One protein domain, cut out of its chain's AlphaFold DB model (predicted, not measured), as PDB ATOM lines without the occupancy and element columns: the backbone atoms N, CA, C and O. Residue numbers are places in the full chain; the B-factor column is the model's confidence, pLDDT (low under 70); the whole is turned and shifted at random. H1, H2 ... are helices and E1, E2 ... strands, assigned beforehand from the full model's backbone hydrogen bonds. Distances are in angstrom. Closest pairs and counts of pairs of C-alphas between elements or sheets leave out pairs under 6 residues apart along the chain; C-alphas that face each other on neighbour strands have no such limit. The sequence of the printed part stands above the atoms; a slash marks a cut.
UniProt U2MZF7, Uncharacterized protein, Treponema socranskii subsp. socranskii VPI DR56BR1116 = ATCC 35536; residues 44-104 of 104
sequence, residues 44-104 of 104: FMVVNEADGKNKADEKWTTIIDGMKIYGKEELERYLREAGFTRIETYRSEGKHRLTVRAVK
ATOM      1  N   PHE A  44      10.046  -7.470   7.665       91.44
ATOM      2  CA  PHE A  44       8.685  -7.325   8.157       91.44
ATOM      3  C   PHE A  44       7.921  -6.424   7.193       91.44
ATOM      4  O   PHE A  44       8.417  -5.362   6.820       91.44
ATOM      5  N   MET A  45       6.744  -6.847   6.744       94.06
ATOM      6  CA  MET A  45       5.975  -6.100   5.756       94.06
ATOM      7  C   MET A  45       4.528  -5.957   6.211       94.06
ATOM      8  O   MET A  45       3.866  -6.947   6.506       94.06
ATOM      9  N   VAL A  46       4.051  -4.716   6.230       95.06
ATOM     10  CA  VAL A  46       2.647  -4.360   6.441       95.06
ATOM     11  C   VAL A  46       2.078  -3.944   5.091       95.06
ATOM     12  O   VAL A  46       2.656  -3.075   4.441       95.06
ATOM     13  N   VAL A  47       0.977  -4.562   4.661       93.75
ATOM     14  CA  VAL A  47       0.274  -4.232   3.412       93.75
ATOM     15  C   VAL A  47      -1.173  -3.912   3.761       93.75
ATOM     16  O   VAL A  47      -1.942  -4.809   4.098       93.75
ATOM     17  N   ASN A  48      -1.529  -2.636   3.679       92.31
ATOM     18  CA  ASN A  48      -2.858  -2.136   3.997       92.31
ATOM     19  C   ASN A  48      -3.552  -1.633   2.729       92.31
ATOM     20  O   ASN A  48      -2.956  -0.946   1.898       92.31
ATOM     21  N   GLU A  49      -4.849  -1.920   2.615       91.62
ATOM     22  CA  GLU A  49      -5.697  -1.394   1.536       91.62
ATOM     23  C   GLU A  49      -6.050   0.096   1.717       91.62
ATOM     24  O   GLU A  49      -6.632   0.688   0.818       91.62
ATOM     25  N   ALA A  50      -5.663   0.702   2.846       91.56
ATOM     26  CA  ALA A  50      -5.857   2.118   3.142       91.56
ATOM     27  C   ALA A  50      -4.543   2.771   3.600       91.56
ATOM     28  O   ALA A  50      -3.743   2.167   4.320       91.56
ATOM     29  N   ASP A  51      -4.346   4.031   3.211       92.00
ATOM     30  CA  ASP A  51      -3.146   4.827   3.482       92.00
ATOM     31  C   ASP A  51      -3.358   5.918   4.539       92.00
ATOM     32  O   ASP A  51      -2.469   6.752   4.751       92.00
ATOM     33  N   GLY A  52      -4.543   5.925   5.157       90.06
ATOM     34  CA  GLY A  52      -4.973   6.897   6.157       90.06
ATOM     35  C   GLY A  52      -5.341   8.273   5.597       90.06
ATOM     36  O   GLY A  52      -5.540   9.195   6.379       90.06
ATOM     37  N   LYS A  53      -5.411   8.455   4.267       89.38
ATOM     38  CA  LYS A  53      -5.721   9.762   3.650       89.38
ATOM     39  C   LYS A  53      -7.096   9.844   2.992       89.38
ATOM     40  O   LYS A  53      -7.492  10.927   2.564       89.38
ATOM     41  N   ASN A  54      -7.817   8.732   2.893       89.25
ATOM     42  CA  ASN A  54      -9.129   8.673   2.263       89.25
ATOM     43  C   ASN A  54     -10.243   8.533   3.310       89.25
ATOM     44  O   ASN A  54     -10.363   7.511   3.981       89.25
ATOM     45  N   LYS A  55     -11.109   9.550   3.396       86.56
ATOM     46  CA  LYS A  55     -12.237   9.574   4.342       86.56
ATOM     47  C   LYS A  55     -13.249   8.453   4.111       86.56
ATOM     48  O   LYS A  55     -13.919   8.045   5.050       86.56
ATOM     49  N   ALA A  56     -13.383   7.949   2.881       87.38
ATOM     50  CA  ALA A  56     -14.319   6.858   2.612       87.38
ATOM     51  C   ALA A  56     -13.943   5.569   3.368       87.38
ATOM     52  O   ALA A  56     -14.829   4.790   3.723       87.38
ATOM     53  N   ASP A  57     -12.655   5.378   3.676       86.12
ATOM     54  CA  ASP A  57     -12.167   4.204   4.403       86.12
ATOM     55  C   ASP A  57     -12.525   4.265   5.900       86.12
ATOM     56  O   ASP A  57     -12.678   3.223   6.542       86.12
ATOM     57  N   GLU A  58     -12.765   5.465   6.446       87.25
ATOM     58  CA  GLU A  58     -13.175   5.675   7.844       87.25
ATOM     59  C   GLU A  58     -14.549   5.069   8.157       87.25
ATOM     60  O   GLU A  58     -14.864   4.813   9.314       87.25
ATOM     61  N   LYS A  59     -15.369   4.743   7.146       91.31
ATOM     62  CA  LYS A  59     -16.636   4.030   7.373       91.31
ATOM     63  C   LYS A  59     -16.425   2.765   8.216       91.31
ATOM     64  O   LYS A  59     -17.227   2.480   9.104       91.31
ATOM     65  N   TRP A  60     -15.344   2.024   7.972       88.19
ATOM     66  CA  TRP A  60     -15.079   0.769   8.675       88.19
ATOM     67  C   TRP A  60     -14.694   0.962  10.142       88.19
ATOM     68  O   TRP A  60     -15.063   0.126  10.964       88.19
ATOM     69  N   THR A  61     -14.046   2.078  10.494       90.56
ATOM     70  CA  THR A  61     -13.640   2.363  11.883       90.56
ATOM     71  C   THR A  61     -14.839   2.612  12.799       90.56
ATOM     72  O   THR A  61     -14.745   2.419  14.004       90.56
ATOM     73  N   THR A  62     -15.986   2.992  12.224       91.50
ATOM     74  CA  THR A  62     -17.253   3.155  12.961       91.50
ATOM     75  C   THR A  62     -18.062   1.868  13.095       91.50
ATOM     76  O   THR A  62     -18.909   1.766  13.978       91.50
ATOM     77  N   ILE A  63     -17.817   0.887  12.221       93.81
ATOM     78  CA  ILE A  63     -18.525  -0.400  12.213       93.81
ATOM     79  C   ILE A  63     -17.825  -1.402  13.134       93.81
ATOM     80  O   ILE A  63     -18.487  -2.196  13.799       93.81
ATOM     81  N   ILE A  64     -16.492  -1.388  13.149       93.31
ATOM     82  CA  ILE A  64     -15.675  -2.345  13.892       93.31
ATOM     83  C   ILE A  64     -15.040  -1.612  15.070       93.31
ATOM     84  O   ILE A  64     -14.137  -0.797  14.883       93.31
ATOM     85  N   ASP A  65     -15.504  -1.914  16.283       94.69
ATOM     86  CA  ASP A  65     -14.972  -1.291  17.495       94.69
ATOM     87  C   ASP A  65     -13.461  -1.539  17.637       94.69
ATOM     88  O   ASP A  65     -12.949  -2.630  17.374       94.69
ATOM     89  N   GLY A  66     -12.731  -0.488  18.004       92.62
ATOM     90  CA  GLY A  66     -11.272  -0.496  18.094       92.62
ATOM     91  C   GLY A  66     -10.518  -0.518  16.756       92.62
ATOM     92  O   GLY A  66      -9.286  -0.433  16.773       92.62
ATOM     93  N   MET A  67     -11.196  -0.587  15.602       93.56
ATOM     94  CA  MET A  67     -10.525  -0.525  14.302       93.56
ATOM     95  C   MET A  67      -9.931   0.865  14.068       93.56
ATOM     96  O   MET A  67     -10.618   1.884  14.101       93.56
ATOM     97  N   LYS A  68      -8.630   0.896  13.775       92.25
ATOM     98  CA  LYS A  68      -7.880   2.110  13.446       92.25
ATOM     99  C   LYS A  68      -7.148   1.923  12.128       92.25
ATOM    100  O   LYS A  68      -6.551   0.874  11.890       92.25
ATOM    101  N   ILE A  69      -7.180   2.953  11.291       93.25
ATOM    102  CA  ILE A  69      -6.369   3.021  10.078       93.25
ATOM    103  C   ILE A  69      -5.088   3.756  10.447       93.25
ATOM    104  O   ILE A  69      -5.135   4.928  10.801       93.25
ATOM    105  N   TYR A  70      -3.958   3.058  10.374       94.00
ATOM    106  CA  TYR A  70      -2.654   3.651  10.648       94.00
ATOM    107  C   TYR A  70      -2.037   4.200   9.366       94.00
ATOM    108  O   TYR A  70      -1.919   3.484   8.364       94.00
ATOM    109  N   GLY A  71      -1.635   5.468   9.415       94.19
ATOM    110  CA  GLY A  71      -0.943   6.136   8.319       94.19
ATOM    111  C   GLY A  71       0.526   5.725   8.202       94.19
ATOM    112  O   GLY A  71       1.075   5.005   9.039       94.19
ATOM    113  N   LYS A  72       1.191   6.239   7.160       95.25
ATOM    114  CA  LYS A  72       2.630   6.031   6.927       95.25
ATOM    115  C   LYS A  72       3.442   6.381   8.174       95.25
ATOM    116  O   LYS A  72       4.259   5.585   8.620       95.25
ATOM    117  N   GLU A  73       3.220   7.568   8.718       95.75
ATOM    118  CA  GLU A  73       4.039   8.150   9.777       95.75
ATOM    119  C   GLU A  73       3.939   7.339  11.078       95.75
ATOM    120  O   GLU A  73       4.939   7.119  11.759       95.75
ATOM    121  N   GLU A  74       2.746   6.834  11.399       96.50
ATOM    122  CA  GLU A  74       2.517   6.004  12.584       96.50
ATOM    123  C   GLU A  74       3.164   4.628  12.448       96.50
ATOM    124  O   GLU A  74       3.853   4.182  13.365       96.50
ATOM    125  N   LEU A  75       2.987   3.973  11.295       96.38
ATOM    126  CA  LEU A  75       3.599   2.672  11.029       96.38
ATOM    127  C   LEU A  75       5.128   2.771  11.023       96.38
ATOM    128  O   LEU A  75       5.796   1.944  11.641       96.38
ATOM    129  N   GLU A  76       5.690   3.799  10.380       96.69
ATOM    130  CA  GLU A  76       7.134   4.048  10.399       96.69
ATOM    131  C   GLU A  76       7.644   4.264  11.827       96.69
ATOM    132  O   GLU A  76       8.668   3.689  12.197       96.69
ATOM    133  N   ARG A  77       6.924   5.030  12.656       97.31
ATOM    134  CA  ARG A  77       7.282   5.227  14.067       97.31
ATOM    135  C   ARG A  77       7.286   3.910  14.843       97.31
ATOM    136  O   ARG A  77       8.303   3.590  15.452       97.31
ATOM    137  N   TYR A  78       6.206   3.129  14.790       96.94
ATOM    138  CA  TYR A  78       6.118   1.865  15.536       96.94
ATOM    139  C   TYR A  78       7.199   0.867  15.117       96.94
ATOM    140  O   TYR A  78       7.771   0.176  15.957       96.94
ATOM    141  N   LEU A  79       7.534   0.816  13.826       95.69
ATOM    142  CA  LEU A  79       8.602  -0.052  13.329       95.69
ATOM    143  C   LEU A  79       9.985   0.413  13.811       95.69
ATOM    144  O   LEU A  79      10.816  -0.424  14.163       95.69
ATOM    145  N   ARG A  80      10.236   1.725  13.907       95.19
ATOM    146  CA  ARG A  80      11.474   2.246  14.518       95.19
ATOM    147  C   ARG A  80      11.557   1.913  16.004       95.19
ATOM    148  O   ARG A  80      12.601   1.455  16.455       95.19
ATOM    149  N   GLU A  81      10.467   2.096  16.743       96.31
ATOM    150  CA  GLU A  81      10.384   1.761  18.173       96.31
ATOM    151  C   GLU A  81      10.578   0.256  18.423       96.31
ATOM    152  O   GLU A  81      11.216  -0.132  19.399       96.31
ATOM    153  N   ALA A  82      10.129  -0.598  17.497       92.06
ATOM    154  CA  ALA A  82      10.387  -2.040  17.511       92.06
ATOM    155  C   ALA A  82      11.836  -2.427  17.128       92.06
ATOM    156  O   ALA A  82      12.205  -3.603  17.181       92.06
ATOM    157  N   GLY A  83      12.676  -1.458  16.750       91.62
ATOM    158  CA  GLY A  83      14.098  -1.655  16.477       91.62
ATOM    159  C   GLY A  83      14.452  -1.988  15.026       91.62
ATOM    160  O   GLY A  83      15.541  -2.518  14.789       91.62
ATOM    161  N   PHE A  84      13.571  -1.699  14.060       91.94
ATOM    162  CA  PHE A  84      13.920  -1.723  12.636       91.94
ATOM    163  C   PHE A  84      14.642  -0.430  12.234       91.94
ATOM    164  O   PHE A  84      14.261   0.666  12.648       91.94
ATOM    165  N   THR A  85      15.682  -0.546  11.407       89.62
ATOM    166  CA  THR A  85      16.561   0.583  11.057       89.62
ATOM    167  C   THR A  85      16.279   1.119   9.655       89.62
ATOM    168  O   THR A  85      16.263   2.335   9.444       89.62
ATOM    169  N   ARG A  86      15.993   0.224   8.702       93.56
ATOM    170  CA  ARG A  86      15.652   0.555   7.319       93.56
ATOM    171  C   ARG A  86      14.169   0.326   7.094       93.56
ATOM    172  O   ARG A  86      13.694  -0.804   7.179       93.56
ATOM    173  N   ILE A  87      13.455   1.396   6.771       96.44
ATOM    174  CA  ILE A  87      12.023   1.353   6.484       96.44
ATOM    175  C   ILE A  87      11.781   1.985   5.118       96.44
ATOM    176  O   ILE A  87      12.257   3.083   4.837       96.44
ATOM    177  N   GLU A  88      11.069   1.259   4.268       96.62
ATOM    178  CA  GLU A  88      10.712   1.645   2.910       96.62
ATOM    179  C   GLU A  88       9.193   1.629   2.789       96.62
ATOM    180  O   GLU A  88       8.546   0.634   3.115       96.62
ATOM    181  N   THR A  89       8.627   2.728   2.304       95.75
ATOM    182  CA  THR A  89       7.181   2.875   2.160       95.75
ATOM    183  C   THR A  89       6.820   3.018   0.691       95.75
ATOM    184  O   THR A  89       7.384   3.846  -0.022       95.75
ATOM    185  N   TYR A  90       5.835   2.240   0.259       94.75
ATOM    186  CA  TYR A  90       5.306   2.230  -1.095       94.75
ATOM    187  C   TYR A  90       3.821   2.558  -1.050       94.75
ATOM    188  O   TYR A  90       3.080   2.056  -0.202       94.75
ATOM    189  N   ARG A  91       3.377   3.395  -1.983       91.12
ATOM    190  CA  ARG A  91       1.970   3.750  -2.138       91.12
ATOM    191  C   ARG A  91       1.551   3.507  -3.574       91.12
ATOM    192  O   ARG A  91       2.262   3.910  -4.489       91.12
ATOM    193  N   SER A  92       0.401   2.871  -3.769       86.00
ATOM    194  CA  SER A  92      -0.182   2.773  -5.106       86.00
ATOM    195  C   SER A  92      -0.859   4.091  -5.453       86.00
ATOM    196  O   SER A  92      -1.803   4.497  -4.770       86.00
ATOM    197  N   GLU A  93      -0.428   4.730  -6.538       75.19
ATOM    198  CA  GLU A  93      -1.133   5.886  -7.090       75.19
ATOM    199  C   GLU A  93      -2.591   5.514  -7.407       75.19
ATOM    200  O   GLU A  93      -2.878   4.427  -7.917       75.19
ATOM    201  N   GLY A  94      -3.526   6.379  -7.008       78.75
ATOM    202  CA  GLY A  94      -4.963   6.234  -7.262       78.75
ATOM    203  C   GLY A  94      -5.712   5.143  -6.482       78.75
ATOM    204  O   GLY A  94      -6.933   5.100  -6.575       78.75
ATOM    205  N   LYS A  95      -5.038   4.267  -5.718       81.94
ATOM    206  CA  LYS A  95      -5.691   3.137  -5.014       81.94
ATOM    207  C   LYS A  95      -5.635   3.204  -3.487       81.94
ATOM    208  O   LYS A  95      -6.103   2.273  -2.851       81.94
ATOM    209  N   HIS A  96      -5.030   4.243  -2.908       87.44
ATOM    210  CA  HIS A  96      -4.880   4.422  -1.452       87.44
ATOM    211  C   HIS A  96      -4.252   3.234  -0.697       87.44
ATOM    212  O   HIS A  96      -4.316   3.175   0.522       87.44
ATOM    213  N   ARG A  97      -3.567   2.317  -1.389       92.50
ATOM    214  CA  ARG A  97      -2.864   1.193  -0.759       92.50
ATOM    215  C   ARG A  97      -1.531   1.641  -0.194       92.50
ATOM    216  O   ARG A  97      -0.779   2.335  -0.887       92.50
ATOM    217  N   LEU A  98      -1.221   1.187   1.014       94.94
ATOM    218  CA  LEU A  98       0.015   1.480   1.725       94.94
ATOM    219  C   LEU A  98       0.759   0.186   2.045       94.94
ATOM    220  O   LEU A  98       0.250  -0.669   2.763       94.94
ATOM    221  N   THR A  99       1.995   0.087   1.570       96.19
ATOM    222  CA  THR A  99       2.920  -0.973   1.963       96.19
ATOM    223  C   THR A  99       4.089  -0.364   2.714       96.19
ATOM    224  O   THR A  99       4.760   0.521   2.187       96.19
ATOM    225  N   VAL A 100       4.370  -0.862   3.914       96.56
ATOM    226  CA  VAL A 100       5.557  -0.495   4.693       96.56
ATOM    227  C   VAL A 100       6.413  -1.737   4.871       96.56
ATOM    228  O   VAL A 100       5.958  -2.755   5.388       96.56
ATOM    229  N   ARG A 101       7.659  -1.661   4.419       95.94
ATOM    230  CA  ARG A 101       8.650  -2.729   4.482       95.94
ATOM    231  C   ARG A 101       9.758  -2.317   5.440       95.94
ATOM    232  O   ARG A 101      10.399  -1.294   5.232       95.94
ATOM    233  N   ALA A 102      10.013  -3.128   6.454       93.88
ATOM    234  CA  ALA A 102      11.024  -2.882   7.467       93.88
ATOM    235  C   ALA A 102      12.077  -3.991   7.489       93.88
ATOM    236  O   ALA A 102      11.765  -5.182   7.418       93.88
ATOM    237  N   VAL A 103      13.335  -3.577   7.585       88.94
ATOM    238  CA  VAL A 103      14.518  -4.432   7.690       88.94
ATOM    239  C   VAL A 103      15.353  -3.924   8.861       88.94
ATOM    240  O   VAL A 103      15.413  -2.717   9.121       88.94
ATOM    241  N   LYS A 104      15.930  -4.858   9.612       78.19
ATOM    242  CA  LYS A 104      16.803  -4.542  10.738       78.19
ATOM    243  C   LYS A 104      18.232  -4.298  10.278       78.19
ATOM    244  O   LYS A 104      18.679  -5.037   9.376       78.19
TER     245      LYS A 104
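Overview. This is residues 44 to 104 of the 104 residues of an uncharacterized protein of Treponema socranskii subsp. socranskii VPI DR56BR1116 = ATCC 35536 (UniProt U2MZF7). A small antiparallel sheet, in the order E1, E3, E2, has H2 over one face, making two layers, while H1 sits away beyond one end of the strands. The 61 printed residues run E1, H1, H2, E2, E3, a mixed class. The whole is only just compact, close to loose, with a radius of gyration of the C-alphas of 12.2 A, and flat, spanning 35 by 27 by 15 A.

Along the chain. E1, residues 44 to 48, begins at C-alpha 44 (8.685, -7.325, 8.157). H1 is residues 55 to 63, 14.2 A long, and H2 residues 72 to 81, 14.3 A. E2, residues 86 to 91, is 16.9 A, and E3, residues 98 to 103, 16.8 A, ending at C-alpha 103 (14.518, -4.432, 7.690).

Arrangement. E1 and E3 are antiparallel neighbours, with N 46 and O 100 within hydrogen-bond range at 2.9 A; E2 and E3, a hairpin, are antiparallel neighbours too, with N 88 and O 101 within hydrogen-bond range at 2.8 A. E1, H1, H2 and E2 form a split strand-helix-strand unit, two strands running the same way with E3 between them; its crossover is right-handed. H2 is on the sheet at a height of 9.4 A, along the strands; its closest C-alphas to E3 are Leu 79 and Ala 102, 6.9 A. H1 is apart from H2, E2 and E3. Every O i to N i+4 pair of H2 is within hydrogen-bond range; H1 has 0 of 5, but 6 of 6 O i to N i+3.

Size, cuts and confidence. The C-alphas farthest apart, Ile 63 and Lys 104, are 35.6 A apart. The printed part has no cut, no link is long, and no printed residue is under 70 in pLDDT.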